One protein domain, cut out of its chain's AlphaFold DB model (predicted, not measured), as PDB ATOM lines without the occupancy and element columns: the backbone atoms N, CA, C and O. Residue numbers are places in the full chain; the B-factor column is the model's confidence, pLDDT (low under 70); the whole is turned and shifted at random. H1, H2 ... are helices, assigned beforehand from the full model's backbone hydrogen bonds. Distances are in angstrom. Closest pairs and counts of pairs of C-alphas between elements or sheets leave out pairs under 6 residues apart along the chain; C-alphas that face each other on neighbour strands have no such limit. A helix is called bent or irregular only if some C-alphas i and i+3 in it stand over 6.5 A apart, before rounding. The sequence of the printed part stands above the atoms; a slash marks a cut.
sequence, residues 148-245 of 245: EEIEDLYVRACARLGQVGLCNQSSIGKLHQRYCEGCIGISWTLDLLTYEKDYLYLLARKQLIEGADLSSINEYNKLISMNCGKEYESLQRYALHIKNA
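AT A GLANCE: This is residues 148 to 245 of the 245 residues of an uncharacterized protein of Lachnospiraceae bacterium (UniProt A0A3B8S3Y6). Three helices lie side by side in a row, with the long H3 in the middle, H1 beside it on one side and H5 on the other, while the shorter H4 packs slantwise on H3 and H5. Past H1, the far end of the domain is mostly loop, residues 158 to 176, with the single short helix H2 after it, and residues 181 to 192 lead back to H3. The printed part has 98 residues with five named helices, H1 to H5 in order along the chain, and no named strand; the class is all helix. It is only just compact, close to loose, with a radius of gyration of the C-alphas of 15.1 A, and elongated, spanning 49 by 27 by 17 A.

HOW THE PARTS SIT: H1, residues 148 to 157, touches H2, residues 177 to 180; their closest C-alphas, of Glu 151 and Gln 177, are 6.1 A apart. The hub is H3, residues 193 to 209, which touches three other helices. H1 and H3 touch at a shallow tilt of 21 degrees, opposite ways, with the closest C-alphas, of Tyr 154 and Tyr 199, 6.1 A apart. With residues 197 to 204 alone, H3 touches H4, residues 218 to 225, at a steep tilt of 50 degrees, opposite ways; the closest C-alphas are those of Leu 200 and Glu 219, 5.1 A apart. H3 also touches H5, residues 229 to 244, at a shallow tilt of 9 degrees, the same way, and the closest C-alphas, of Tyr 201 and Glu 231, are 6.0 A apart. H5 touches H4 with residues 229 to 235 alone, at a steep tilt of 46 degrees, opposite ways; the closest C-alphas, of Leu 223 and Tyr 232, are 6.1 A apart. H1 and H2 are each apart from H4 and H5, and H2 is apart from H3. Every O i to N i+4 pair is within hydrogen-bond range in H1, H4 and H5, and 11 of 13 are in H3, while H2 is too short for such a pair.

IN THESE COORDINATES: H1 begins at C-alpha 148, (151.569, 121.869, 136.559), and is 14.5 A long from first to last C-alpha. H2 measures 5.4 A. H3 runs 24.7 A from C-alpha 193 at (153.603, 138.803, 130.943); it is irregular, with C-alphas 194 and 197 7.9 A apart. H4 measures 10.6 A, and H5 runs 22.8 A to C-alpha 244 at (154.948, 111.957, 109.817).

THE WHOLE: The two C-alphas farthest apart, of Gly 165 and Asn 244, are 50.2 A apart. The printed part has no cut and ends at residue 245, the chain's last. The links from H1 to H2 and from H2 to H3 are long, H3 to H4 is short, and H4 to H5 is tight. The mean pLDDT of the printed part is 90.8, and no printed residue is under 70.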
ATOM      1  N   GLU A 148     151.043 121.401 135.264       93.06
ATOM      2  CA  GLU A 148     151.569 121.869 136.559       93.06
ATOM      3  C   GLU A 148     153.034 122.328 136.477       93.06
ATOM      4  O   GLU A 148     153.442 123.260 137.162       93.06
ATOM      5  N   GLU A 149     153.841 121.673 135.640       93.88
ATOM      6  CA  GLU A 149     155.242 122.042 135.446       93.88
ATOM      7  C   GLU A 149     155.385 123.284 134.561       93.88
ATOM      8  O   GLU A 149     156.247 124.123 134.811       93.88
ATOM      9  N   ILE A 150     154.536 123.410 133.539       95.31
ATOM     10  CA  ILE A 150     154.486 124.590 132.673       95.31
ATOM     11  C   ILE A 150     154.093 125.824 133.499       95.31
ATOM     12  O   ILE A 150     154.744 126.862 133.381       95.31
ATOM     13  N   GLU A 151     153.083 125.704 134.366       92.44
ATOM     14  CA  GLU A 151     152.690 126.772 135.291       92.44
ATOM     15  C   GLU A 151     153.826 127.147 136.247       92.44
ATOM     16  O   GLU A 151     154.142 128.330 136.399       92.44
ATOM     17  N   ASP A 152     154.467 126.153 136.869       92.50
ATOM     18  CA  ASP A 152     155.566 126.390 137.805       92.50
ATOM     19  C   ASP A 152     156.738 127.115 137.122       92.50
ATOM     20  O   ASP A 152     157.208 128.137 137.628       92.50
ATOM     21  N   LEU A 153     157.148 126.670 135.928       91.88
ATOM     22  CA  LEU A 153     158.187 127.330 135.130       91.88
ATOM     23  C   LEU A 153     157.818 128.769 134.772       91.88
ATOM     24  O   LEU A 153     158.659 129.664 134.882       91.88
ATOM     25  N   TYR A 154     156.569 128.996 134.366       91.56
ATOM     26  CA  TYR A 154     156.098 130.321 133.989       91.56
ATOM     27  C   TYR A 154     156.174 131.296 135.165       91.56
ATOM     28  O   TYR A 154     156.733 132.386 135.035       91.56
ATOM     29  N   VAL A 155     155.701 130.885 136.346       91.00
ATOM     30  CA  VAL A 155     155.766 131.727 137.546       91.00
ATOM     31  C   VAL A 155     157.211 131.946 138.005       91.00
ATOM     32  O   VAL A 155     157.558 133.069 138.379       91.00
ATOM     33  N   ARG A 156     158.083 130.928 137.941       90.06
ATOM     34  CA  ARG A 156     159.509 131.063 138.307       90.06
ATOM     35  C   ARG A 156     160.295 132.006 137.409       90.06
ATOM     36  O   ARG A 156     161.281 132.571 137.874       90.06
ATOM     37  N   ALA A 157     159.865 132.204 136.167       87.75
ATOM     38  CA  ALA A 157     160.499 133.160 135.267       87.75
ATOM     39  C   ALA A 157     160.314 134.621 135.726       87.75
ATOM     40  O   ALA A 157     161.117 135.489 135.378       87.75
ATOM     41  N   CYS A 158     159.285 134.904 136.535       88.38
ATOM     42  CA  CYS A 158     159.017 136.244 137.044       88.38
ATOM     43  C   CYS A 158     160.107 136.700 138.022       88.38
ATOM     44  O   CYS A 158     160.293 136.130 139.102       88.38
ATOM     45  N   ALA A 159     160.757 137.823 137.712       87.38
ATOM     46  CA  ALA A 159     161.838 138.379 138.526       87.38
ATOM     47  C   ALA A 159     161.382 138.912 139.900       87.38
ATOM     48  O   ALA A 159     162.208 139.397 140.672       87.38
ATOM     49  N   ARG A 160     160.074 138.896 140.192       87.75
ATOM     50  CA  ARG A 160     159.482 139.350 141.462       87.75
ATOM     51  C   ARG A 160     159.082 138.210 142.388       87.75
ATOM     52  O   ARG A 160     158.688 138.488 143.518       87.75
ATOM     53  N   LEU A 161     159.176 136.956 141.947       88.81
ATOM     54  CA  LEU A 161     158.794 135.804 142.761       88.81
ATOM     55  C   LEU A 161     159.479 135.842 144.139       88.81
ATOM     56  O   LEU A 161     160.697 135.991 144.235       88.81
ATOM     57  N   GLY A 162     158.689 135.713 145.211       86.62
ATOM     58  CA  GLY A 162     159.176 135.724 146.592       86.62
ATOM     59  C   GLY A 162     159.556 137.099 147.158       86.62
ATOM     60  O   GLY A 162     159.948 137.173 148.322       86.62
ATOM     61  N   GLN A 163     159.441 138.191 146.393       88.31
ATOM     62  CA  GLN A 163     159.718 139.538 146.898       88.31
ATOM     63  C   GLN A 163     158.528 140.074 147.702       88.31
ATOM     64  O   GLN A 163     157.432 140.272 147.171       88.31
ATOM     65  N   VAL A 164     158.767 140.331 148.992       85.88
ATOM     66  CA  VAL A 164     157.759 140.835 149.934       85.88
ATOM     67  C   VAL A 164     157.162 142.147 149.425       85.88
ATOM     68  O   VAL A 164     157.886 143.065 149.049       85.88
ATOM     69  N   GLY A 165     155.830 142.225 149.410       83.81
ATOM     70  CA  GLY A 165     155.089 143.401 148.950       83.81
ATOM     71  C   GLY A 165     154.966 143.535 147.428       83.81
ATOM     72  O   GLY A 165     154.219 144.392 146.973       83.81
ATOM     73  N   LEU A 166     155.646 142.693 146.639       86.25
ATOM     74  CA  LEU A 166     155.569 142.712 145.170       86.25
ATOM     75  C   LEU A 166     154.960 141.434 144.586       86.25
ATOM     76  O   LEU A 166     154.305 141.496 143.543       86.25
ATOM     77  N   CYS A 167     155.155 140.293 145.250       87.88
ATOM     78  CA  CYS A 167     154.598 139.004 144.860       87.88
ATOM     79  C   CYS A 167     153.795 138.381 146.003       87.88
ATOM     80  O   CYS A 167     154.234 138.360 147.152       87.88
ATOM     81  N   ASN A 168     152.638 137.818 145.660       86.94
ATOM     82  CA  ASN A 168     151.758 137.114 146.594       86.94
ATOM     83  C   ASN A 168     152.161 135.644 146.800       86.94
ATOM     84  O   ASN A 168     151.560 134.950 147.616       86.94
ATOM     85  N   GLN A 169     153.155 135.156 146.052       89.00
ATOM     86  CA  GLN A 169     153.640 133.779 146.116       89.00
ATOM     87  C   GLN A 169     155.055 133.729 146.698       89.00
ATOM     88  O   GLN A 169     155.929 134.522 146.337       89.00
ATOM     89  N   SER A 170     155.289 132.762 147.587       84.19
ATOM     90  CA  SER A 170     156.639 132.426 148.044       84.19
ATOM     91  C   SER A 170     157.376 131.651 146.950       84.19
ATOM     92  O   SER A 170     156.741 130.955 146.169       84.19
ATOM     93  N   SER A 171     158.708 131.708 146.904       81.19
ATOM     94  CA  SER A 171     159.502 130.915 145.946       81.19
ATOM     95  C   SER A 171     159.535 129.407 146.257       81.19
ATOM     96  O   SER A 171     160.086 128.623 145.477       81.19
ATOM     97  N   ILE A 172     158.950 129.005 147.390       81.56
ATOM     98  CA  ILE A 172     158.930 127.642 147.916       81.56
ATOM     99  C   ILE A 172     157.570 126.999 147.618       81.56
ATOM    100  O   ILE A 172     156.522 127.604 147.834       81.56
ATOM    101  N   GLY A 173     157.590 125.737 147.187       79.75
ATOM    102  CA  GLY A 173     156.383 124.950 146.924       79.75
ATOM    103  C   GLY A 173     155.860 125.078 145.492       79.75
ATOM    104  O   GLY A 173     156.573 125.554 144.606       79.75
ATOM    105  N   LYS A 174     154.629 124.589 145.281       81.31
ATOM    106  CA  LYS A 174     153.920 124.661 143.996       81.31
ATOM    107  C   LYS A 174     153.452 126.090 143.730       81.31
ATOM    108  O   LYS A 174     152.863 126.717 144.610       81.31
ATOM    109  N   LEU A 175     153.698 126.568 142.518       87.88
ATOM    110  CA  LEU A 175     153.361 127.912 142.067       87.88
ATOM    111  C   LEU A 175     152.236 127.849 141.040       87.88
ATOM    112  O   LEU A 175     152.198 126.929 140.230       87.88
ATOM    113  N   HIS A 176     151.342 128.836 141.061       86.88
ATOM    114  CA  HIS A 176     150.208 128.883 140.140       86.88
ATOM    115  C   HIS A 176     150.016 130.277 139.556       86.88
ATOM    116  O   HIS A 176     150.035 131.279 140.275       86.88
ATOM    117  N   GLN A 177     149.762 130.333 138.249       87.06
ATOM    118  CA  GLN A 177     149.576 131.586 137.516       87.06
ATOM    119  C   GLN A 177     148.435 132.432 138.098       87.06
ATOM    120  O   GLN A 177     148.590 133.639 138.268       87.06
ATOM    121  N   ARG A 178     147.311 131.804 138.467       86.50
ATOM    122  CA  ARG A 178     146.124 132.488 139.016       86.50
ATOM    123  C   ARG A 178     146.413 133.340 140.257       86.50
ATOM    124  O   ARG A 178     145.726 134.317 140.517       86.50
ATOM    125  N   TYR A 179     147.440 132.995 141.035       86.38
ATOM    126  CA  TYR A 179     147.820 133.765 142.224       86.38
ATOM    127  C   TYR A 179     148.679 134.994 141.891       86.38
ATOM    128  O   TYR A 179     148.945 135.814 142.772       86.38
ATOM    129  N   CYS A 180     149.096 135.150 140.631       86.44
ATOM    130  CA  CYS A 180     149.825 136.319 140.150       86.44
ATOM    131  C   CYS A 180     148.920 137.506 139.798       86.44
ATOM    132  O   CYS A 180     149.422 138.625 139.767       86.44
ATOM    133  N   GLU A 181     147.624 137.297 139.544       80.06
ATOM    134  CA  GLU A 181     146.702 138.342 139.056       80.06
ATOM    135  C   GLU A 181     146.591 139.546 140.007       80.06
ATOM    136  O   GLU A 181     146.388 140.672 139.566       80.06
ATOM    137  N   GLY A 182     146.780 139.323 141.311       78.12
ATOM    138  CA  GLY A 182     146.773 140.370 142.337       78.12
ATOM    139  C   GLY A 182     148.156 140.879 142.758       78.12
ATOM    140  O   GLY A 182     148.255 141.553 143.783       78.12
ATOM    141  N   CYS A 183     149.239 140.501 142.072       86.44
ATOM    142  CA  CYS A 183     150.590 140.945 142.427       86.44
ATOM    143  C   CYS A 183     150.823 142.388 141.967       86.44
ATOM    144  O   CYS A 183     150.643 142.690 140.793       86.44
ATOM    145  N   ILE A 184     151.337 143.255 142.846       81.75
ATOM    146  CA  ILE A 184     151.707 144.640 142.484       81.75
ATOM    147  C   ILE A 184     152.762 144.664 141.367       81.75
ATOM    148  O   ILE A 184     152.764 145.561 140.532       81.75
ATOM    149  N   GLY A 185     153.654 143.668 141.338       71.25
ATOM    150  CA  GLY A 185     154.694 143.555 140.317       71.25
ATOM    151  C   GLY A 185     154.212 143.125 138.926       71.25
ATOM    152  O   GLY A 185     155.050 143.012 138.033       71.25
ATOM    153  N   ILE A 186     152.916 142.850 138.727       74.06
ATOM    154  CA  ILE A 186     152.362 142.604 137.388       74.06
ATOM    155  C   ILE A 186     152.442 143.902 136.572       74.06
ATOM    156  O   ILE A 186     152.277 144.979 137.138       74.06
ATOM    157  N   SER A 187     152.708 143.827 135.267       70.38
ATOM    158  CA  SER A 187     152.972 144.948 134.341       70.38
ATOM    159  C   SER A 187     154.344 145.629 134.444       70.38
ATOM    160  O   SER A 187     154.601 146.613 133.748       70.38
ATOM    161  N   TRP A 188     155.252 145.126 135.283       79.06
ATOM    162  CA  TRP A 188     156.623 145.642 135.362       79.06
ATOM    163  C   TRP A 188     157.553 144.879 134.410       79.06
ATOM    164  O   TRP A 188     157.289 143.751 134.014       79.06
ATOM    165  N   THR A 189     158.700 145.463 134.069       75.50
ATOM    166  CA  THR A 189     159.703 144.780 133.238       75.50
ATOM    167  C   THR A 189     160.182 143.477 133.894       75.50
ATOM    168  O   THR A 189     160.558 143.483 135.074       75.50
ATOM    169  N   LEU A 190     160.234 142.391 133.107       79.56
ATOM    170  CA  LEU A 190     160.553 141.020 133.553       79.56
ATOM    171  C   LEU A 190     159.515 140.430 134.524       79.56
ATOM    172  O   LEU A 190     159.853 139.607 135.384       79.56
ATOM    173  N   ASP A 191     158.266 140.870 134.407       81.56
ATOM    174  CA  ASP A 191     157.125 140.221 135.037       81.56
ATOM    175  C   ASP A 191     156.741 138.913 134.327       81.56
ATOM    176  O   ASP A 191     157.425 138.411 133.434       81.56
ATOM    177  N   LEU A 192     155.610 138.359 134.750       82.31
ATOM    178  CA  LEU A 192     155.024 137.170 134.162       82.31
ATOM    179  C   LEU A 192     154.671 137.375 132.673       82.31
ATOM    180  O   LEU A 192     155.028 136.543 131.846       82.31
ATOM    181  N   LEU A 193     154.053 138.507 132.313       83.69
ATOM    182  CA  LEU A 193     153.603 138.803 130.943       83.69
ATOM    183  C   LEU A 193     154.764 138.867 129.945       83.69
ATOM    184  O   LEU A 193     154.619 138.487 128.785       83.69
ATOM    185  N   THR A 194     155.950 139.258 130.412       85.00
ATOM    186  CA  THR A 194     157.188 139.227 129.619       85.00
ATOM    187  C   THR A 194     157.468 137.840 129.014       85.00
ATOM    188  O   THR A 194     158.084 137.740 127.950       85.00
ATOM    189  N   TYR A 195     157.007 136.770 129.664       89.12
ATOM    190  CA  TYR A 195     157.217 135.382 129.246       89.12
ATOM    191  C   TYR A 195     155.943 134.700 128.734       89.12
ATOM    192  O   TYR A 195     155.944 133.485 128.534       89.12
ATOM    193  N   GLU A 196     154.870 135.454 128.483       92.69
ATOM    194  CA  GLU A 196     153.572 134.906 128.066       92.69
ATOM    195  C   GLU A 196     153.689 134.035 126.810       92.69
ATOM    196  O   GLU A 196     153.112 132.953 126.740       92.69
ATOM    197  N   LYS A 197     154.514 134.440 125.839       95.44
ATOM    198  CA  LYS A 197     154.740 133.646 124.624       95.44
ATOM    199  C   LYS A 197     155.368 132.274 124.896       95.44
ATOM    200  O   LYS A 197     155.030 131.314 124.212       95.44
ATOM    201  N   ASP A 198     156.257 132.165 125.889       95.81
ATOM    202  CA  ASP A 198     156.887 130.891 126.256       95.81
ATOM    203  C   ASP A 198     155.841 129.976 126.903       95.81
ATOM    204  O   ASP A 198     155.763 128.791 126.588       95.81
ATOM    205  N   TYR A 199     154.984 130.545 127.753       95.75
ATOM    206  CA  TYR A 199     153.877 129.835 128.382       95.75
ATOM    207  C   TYR A 199     152.862 129.312 127.357       95.75
ATOM    208  O   TYR A 199     152.584 128.112 127.320       95.75
ATOM    209  N   LEU A 200     152.375 130.185 126.466       97.62
ATOM    210  CA  LEU A 200     151.462 129.810 125.383       97.62
ATOM    211  C   LEU A 200     152.086 128.748 124.465       97.62
ATOM    212  O   LEU A 200     151.411 127.793 124.083       97.62
ATOM    213  N   TYR A 201     153.380 128.874 124.150       98.25
ATOM    214  CA  TYR A 201     154.105 127.887 123.352       98.25
ATOM    215  C   TYR A 201     154.099 126.505 124.007       98.25
ATOM    216  O   TYR A 201     153.777 125.512 123.354       98.25
ATOM    217  N   LEU A 202     154.430 126.429 125.298       97.94
ATOM    218  CA  LEU A 202     154.482 125.164 126.027       97.94
ATOM    219  C   LEU A 202     153.101 124.510 126.155       97.94
ATOM    220  O   LEU A 202     152.993 123.300 125.957       97.94
ATOM    221  N   LEU A 203     152.054 125.294 126.436       98.00
ATOM    222  CA  LEU A 203     150.674 124.801 126.493       98.00
ATOM    223  C   LEU A 203     150.196 124.276 125.135       98.00
ATOM    224  O   LEU A 203     149.607 123.197 125.064       98.00
ATOM    225  N   ALA A 204     150.489 125.000 124.052       98.31
ATOM    226  CA  ALA A 204     150.158 124.552 122.705       98.31
ATOM    227  C   ALA A 204     150.920 123.273 122.334       98.31
ATOM    228  O   ALA A 204     150.333 122.321 121.824       98.31
ATOM    229  N   ARG A 205     152.223 123.206 122.641       98.00
ATOM    230  CA  ARG A 205     153.045 122.014 122.397       98.00
ATOM    231  C   ARG A 205     152.533 120.804 123.174       98.00
ATOM    232  O   ARG A 205     152.476 119.717 122.610       98.00
ATOM    233  N   LYS A 206     152.135 120.981 124.437       97.75
ATOM    234  CA  LYS A 206     151.492 119.926 125.235       97.75
ATOM    235  C   LYS A 206     150.253 119.380 124.521       97.75
ATOM    236  O   LYS A 206     150.167 118.174 124.321       97.75
ATOM    237  N   GLN A 207     149.338 120.253 124.102       97.94
ATOM    238  CA  GLN A 207     148.110 119.839 123.416       97.94
ATOM    239  C   GLN A 207     148.397 119.118 122.089       97.94
ATOM    240  O   GLN A 207     147.739 118.127 121.779       97.94
ATOM    241  N   LEU A 208     149.418 119.547 121.334       96.94
ATOM    242  CA  LEU A 208     149.876 118.827 120.137       96.94
ATOM    243  C   LEU A 208     150.356 117.407 120.456       96.94
ATOM    244  O   LEU A 208     150.011 116.473 119.738       96.94
ATOM    245  N   ILE A 209     151.135 117.234 121.529       95.19
ATOM    246  CA  ILE A 209     151.605 115.913 121.983       95.19
ATOM    247  C   ILE A 209     150.420 115.028 122.391       95.19
ATOM    248  O   ILE A 209     150.444 113.821 122.167       95.19
ATOM    249  N   GLU A 210     149.372 115.625 122.959       95.50
ATOM    250  CA  GLU A 210     148.119 114.951 123.325       95.50
ATOM    251  C   GLU A 210     147.206 114.660 122.116       95.50
ATOM    252  O   GLU A 210     146.142 114.064 122.279       95.50
ATOM    253  N   GLY A 211     147.624 115.029 120.901       95.75
ATOM    254  CA  GLY A 211     146.940 114.697 119.651       95.75
ATOM    255  C   GLY A 211     145.936 115.741 119.164       95.75
ATOM    256  O   GLY A 211     145.184 115.461 118.230       95.75
ATOM    257  N   ALA A 212     145.902 116.936 119.759       97.00
ATOM    258  CA  ALA A 212     145.072 118.025 119.253       97.00
ATOM    259  C   ALA A 212     145.551 118.482 117.865       97.00
ATOM    260  O   ALA A 212     146.752 118.551 117.594       97.00
ATOM    261  N   ASP A 213     144.617 118.850 116.982       96.88
ATOM    262  CA  ASP A 213     144.999 119.487 115.722       96.88
ATOM    263  C   ASP A 213     145.449 120.928 115.977       96.88
ATOM    264  O   ASP A 213     144.764 121.687 116.665       96.88
ATOM    265  N   LEU A 214     146.577 121.315 115.374       97.44
ATOM    266  CA  LEU A 214     147.217 122.613 115.585       97.44
ATOM    267  C   LEU A 214     146.249 123.790 115.416       97.44
ATOM    268  O   LEU A 214     146.281 124.725 116.211       97.44
ATOM    269  N   SER A 215     145.371 123.737 114.409       96.62
ATOM    270  CA  SER A 215     144.441 124.833 114.113       96.62
ATOM    271  C   SER A 215     143.376 125.043 115.198       96.62
ATOM    272  O   SER A 215     142.848 126.147 115.346       96.62
ATOM    273  N   SER A 216     143.096 124.005 115.990       97.62
ATOM    274  CA  SER A 216     142.110 124.022 117.074       97.62
ATOM    275  C   SER A 216     142.662 124.537 118.409       97.62
ATOM    276  O   SER A 216     141.892 124.812 119.327       97.62
ATOM    277  N   ILE A 217     143.984 124.694 118.527       98.50
ATOM    278  CA  ILE A 217     144.645 125.072 119.778       98.50
ATOM    279  C   ILE A 217     144.559 126.590 119.976       98.50
ATOM    280  O   ILE A 217     145.135 127.379 119.221       98.50
ATOM    281  N   ASN A 218     143.875 127.016 121.039       98.50
ATOM    282  CA  ASN A 218     143.666 128.433 121.348       98.50
ATOM    283  C   ASN A 218     144.980 129.190 121.579       98.50
ATOM    284  O   ASN A 218     145.138 130.314 121.109       98.50
ATOM    285  N   GLU A 219     145.933 128.588 122.284       98.44
ATOM    286  CA  GLU A 219     147.228 129.191 122.603       98.44
ATOM    287  C   GLU A 219     148.074 129.422 121.346       98.44
ATOM    288  O   GLU A 219     148.707 130.469 121.214       98.44
ATOM    289  N   TYR A 220     148.018 128.502 120.380       98.56
ATOM    290  CA  TYR A 220     148.638 128.678 119.067       98.56
ATOM    291  C   TYR A 220     148.018 129.859 118.308       98.56
ATOM    292  O   TYR A 220     148.737 130.726 117.810       98.56
ATOM    293  N   ASN A 221     146.686 129.955 118.289       98.31
ATOM    294  CA  ASN A 221     145.988 131.069 117.646       98.31
ATOM    295  C   ASN A 221     146.304 132.419 118.322       98.31
ATOM    296  O   ASN A 221     146.472 133.434 117.640       98.31
ATOM    297  N   LYS A 222     146.479 132.437 119.651       98.25
ATOM    298  CA  LYS A 222     146.965 133.621 120.380       98.25
ATOM    299  C   LYS A 222     148.382 134.010 119.960       98.25
ATOM    300  O   LYS A 222     148.604 135.177 119.647       98.25
ATOM    301  N   LEU A 223     149.314 133.056 119.871       98.19
ATOM    302  CA  LEU A 223     150.685 133.315 119.404       98.19
ATOM    303  C   LEU A 223     150.724 133.948 118.004       98.19
ATOM    304  O   LEU A 223     151.530 134.850 117.774       98.19
ATOM    305  N   ILE A 224     149.836 133.531 117.094       98.00
ATOM    306  CA  ILE A 224     149.677 134.174 115.779       98.00
ATOM    307  C   ILE A 224     149.219 135.625 115.947       98.00
ATOM    308  O   ILE A 224     149.841 136.530 115.395       98.00
ATOM    309  N   SER A 225     148.166 135.864 116.735       97.62
ATOM    310  CA  SER A 225     147.623 137.216 116.951       97.62
ATOM    311  C   SER A 225     148.629 138.182 117.595       97.62
ATOM    312  O   SER A 225     148.634 139.370 117.285       97.62
ATOM    313  N   MET A 226     149.530 137.658 118.433       96.19
ATOM    314  CA  MET A 226     150.631 138.389 119.069       96.19
ATOM    315  C   MET A 226     151.872 138.531 118.169       96.19
ATOM    316  O   MET A 226     152.887 139.063 118.616       96.19
ATOM    317  N   ASN A 227     151.833 138.031 116.929       96.62
ATOM    318  CA  ASN A 227     152.957 138.010 115.990       96.62
ATOM    319  C   ASN A 227     154.232 137.340 116.556       96.62
ATOM    320  O   ASN A 227     155.362 137.774 116.317       96.62
ATOM    321  N   CYS A 228     154.064 136.260 117.323       96.19
ATOM    322  CA  CYS A 228     155.162 135.489 117.912       96.19
ATOM    323  C   CYS A 228     155.723 134.462 116.909       96.19
ATOM    324  O   CYS A 228     155.558 133.254 117.084       96.19
ATOM    325  N   GLY A 229     156.370 134.964 115.847       95.06
ATOM    326  CA  GLY A 229     156.897 134.186 114.709       95.06
ATOM    327  C   GLY A 229     157.617 132.900 115.095       95.06
ATOM    328  O   GLY A 229     157.228 131.804 114.702       95.06
ATOM    329  N   LYS A 230     158.638 133.025 115.948       95.12
ATOM    330  CA  LYS A 230     159.494 131.897 116.341       95.12
ATOM    331  C   LYS A 230     158.716 130.781 117.037       95.12
ATOM    332  O   LYS A 230     159.040 129.610 116.845       95.12
ATOM    333  N   GLU A 231     157.718 131.141 117.838       97.81
ATOM    334  CA  GLU A 231     156.869 130.213 118.576       97.81
ATOM    335  C   GLU A 231     155.879 129.493 117.649       97.81
ATOM    336  O   GLU A 231     155.881 128.260 117.610       97.81
ATOM    337  N   TYR A 232     155.072 130.220 116.862       97.12
ATOM    338  CA  TYR A 232     154.059 129.573 116.017       97.12
ATOM    339  C   TYR A 232     154.679 128.776 114.856       97.12
ATOM    340  O   TYR A 232     154.197 127.686 114.554       97.12
ATOM    341  N   GLU A 233     155.782 129.239 114.255       96.75
ATOM    342  CA  GLU A 233     156.502 128.488 113.212       96.75
ATOM    343  C   GLU A 233     157.085 127.186 113.773       96.75
ATOM    344  O   GLU A 233     157.103 126.150 113.107       96.75
ATOM    345  N   SER A 234     157.549 127.210 115.027       97.19
ATOM    346  CA  SER A 234     158.048 126.006 115.693       97.19
ATOM    347  C   SER A 234     156.948 124.988 115.947       97.19
ATOM    348  O   SER A 234     157.146 123.808 115.661       97.19
ATOM    349  N   LEU A 235     155.765 125.432 116.376       98.19
ATOM    350  CA  LEU A 235     154.604 124.552 116.533       98.19
ATOM    351  C   LEU A 235     154.142 123.961 115.194       98.19
ATOM    352  O   LEU A 235     153.804 122.782 115.146       98.19
ATOM    353  N   GLN A 236     154.189 124.727 114.098       97.56
ATOM    354  CA  GLN A 236     153.893 124.220 112.751       97.56
ATOM    355  C   GLN A 236     154.864 123.112 112.330       97.56
ATOM    356  O   GLN A 236     154.427 122.039 111.904       97.56
ATOM    357  N   ARG A 237     156.177 123.337 112.498       96.44
ATOM    358  CA  ARG A 237     157.205 122.319 112.223       96.44
ATOM    359  C   ARG A 237     156.998 121.073 113.085       96.44
ATOM    360  O   ARG A 237     157.053 119.957 112.575       96.44
ATOM    361  N   TYR A 238     156.733 121.261 114.376       96.75
ATOM    362  CA  TYR A 238     156.530 120.169 115.323       96.75
ATOM    363  C   TYR A 238     155.271 119.348 115.001       96.75
ATOM    364  O   TYR A 238     155.332 118.122 114.959       96.75
ATOM    365  N   ALA A 239     154.155 120.005 114.674       97.12
ATOM    366  CA  ALA A 239     152.919 119.343 114.263       97.12
ATOM    367  C   ALA A 239     153.098 118.523 112.975       97.12
ATOM    368  O   ALA A 239     152.598 117.402 112.884       97.12
ATOM    369  N   LEU A 240     153.834 119.051 111.989       95.62
ATOM    370  CA  LEU A 240     154.168 118.310 110.771       95.62
ATOM    371  C   LEU A 240     155.041 117.087 111.078       95.62
ATOM    372  O   LEU A 240     154.838 116.030 110.491       95.62
ATOM    373  N   HIS A 241     156.002 117.224 111.993       94.12
ATOM    374  CA  HIS A 241     156.854 116.114 112.405       94.12
ATOM    375  C   HIS A 241     156.052 114.995 113.075       94.12
ATOM    376  O   HIS A 241     156.177 113.853 112.653       94.12
ATOM    377  N   ILE A 242     155.184 115.320 114.041       92.81
ATOM    378  CA  ILE A 242     154.342 114.324 114.726       92.81
ATOM    379  C   ILE A 242     153.437 113.580 113.735       92.81
ATOM    380  O   ILE A 242     153.268 112.374 113.859       92.81
ATOM    381  N   LYS A 243     152.876 114.266 112.729       88.00
ATOM    382  CA  LYS A 243     152.024 113.629 111.706       88.00
ATOM    383  C   LYS A 243     152.776 112.625 110.816       88.00
ATOM    384  O   LYS A 243     152.132 111.774 110.212       88.00
ATOM    385  N   ASN A 244     154.100 112.750 110.710       84.31
ATOM    386  CA  ASN A 244     154.948 111.957 109.817       84.31
ATOM    387  C   ASN A 244     155.856 110.948 110.551       84.31
ATOM    388  O   ASN A 244     156.628 110.260 109.882       84.31
ATOM    389  N   ALA A 245     155.827 110.918 111.887       79.31
ATOM    390  CA  ALA A 245     156.627 110.032 112.736       79.31
ATOM    391  C   ALA A 245     155.883 108.723 113.033       79.31
ATOM    392  O   ALA A 245     156.565 107.675 113.065       79.31
TER     393      ALA A 245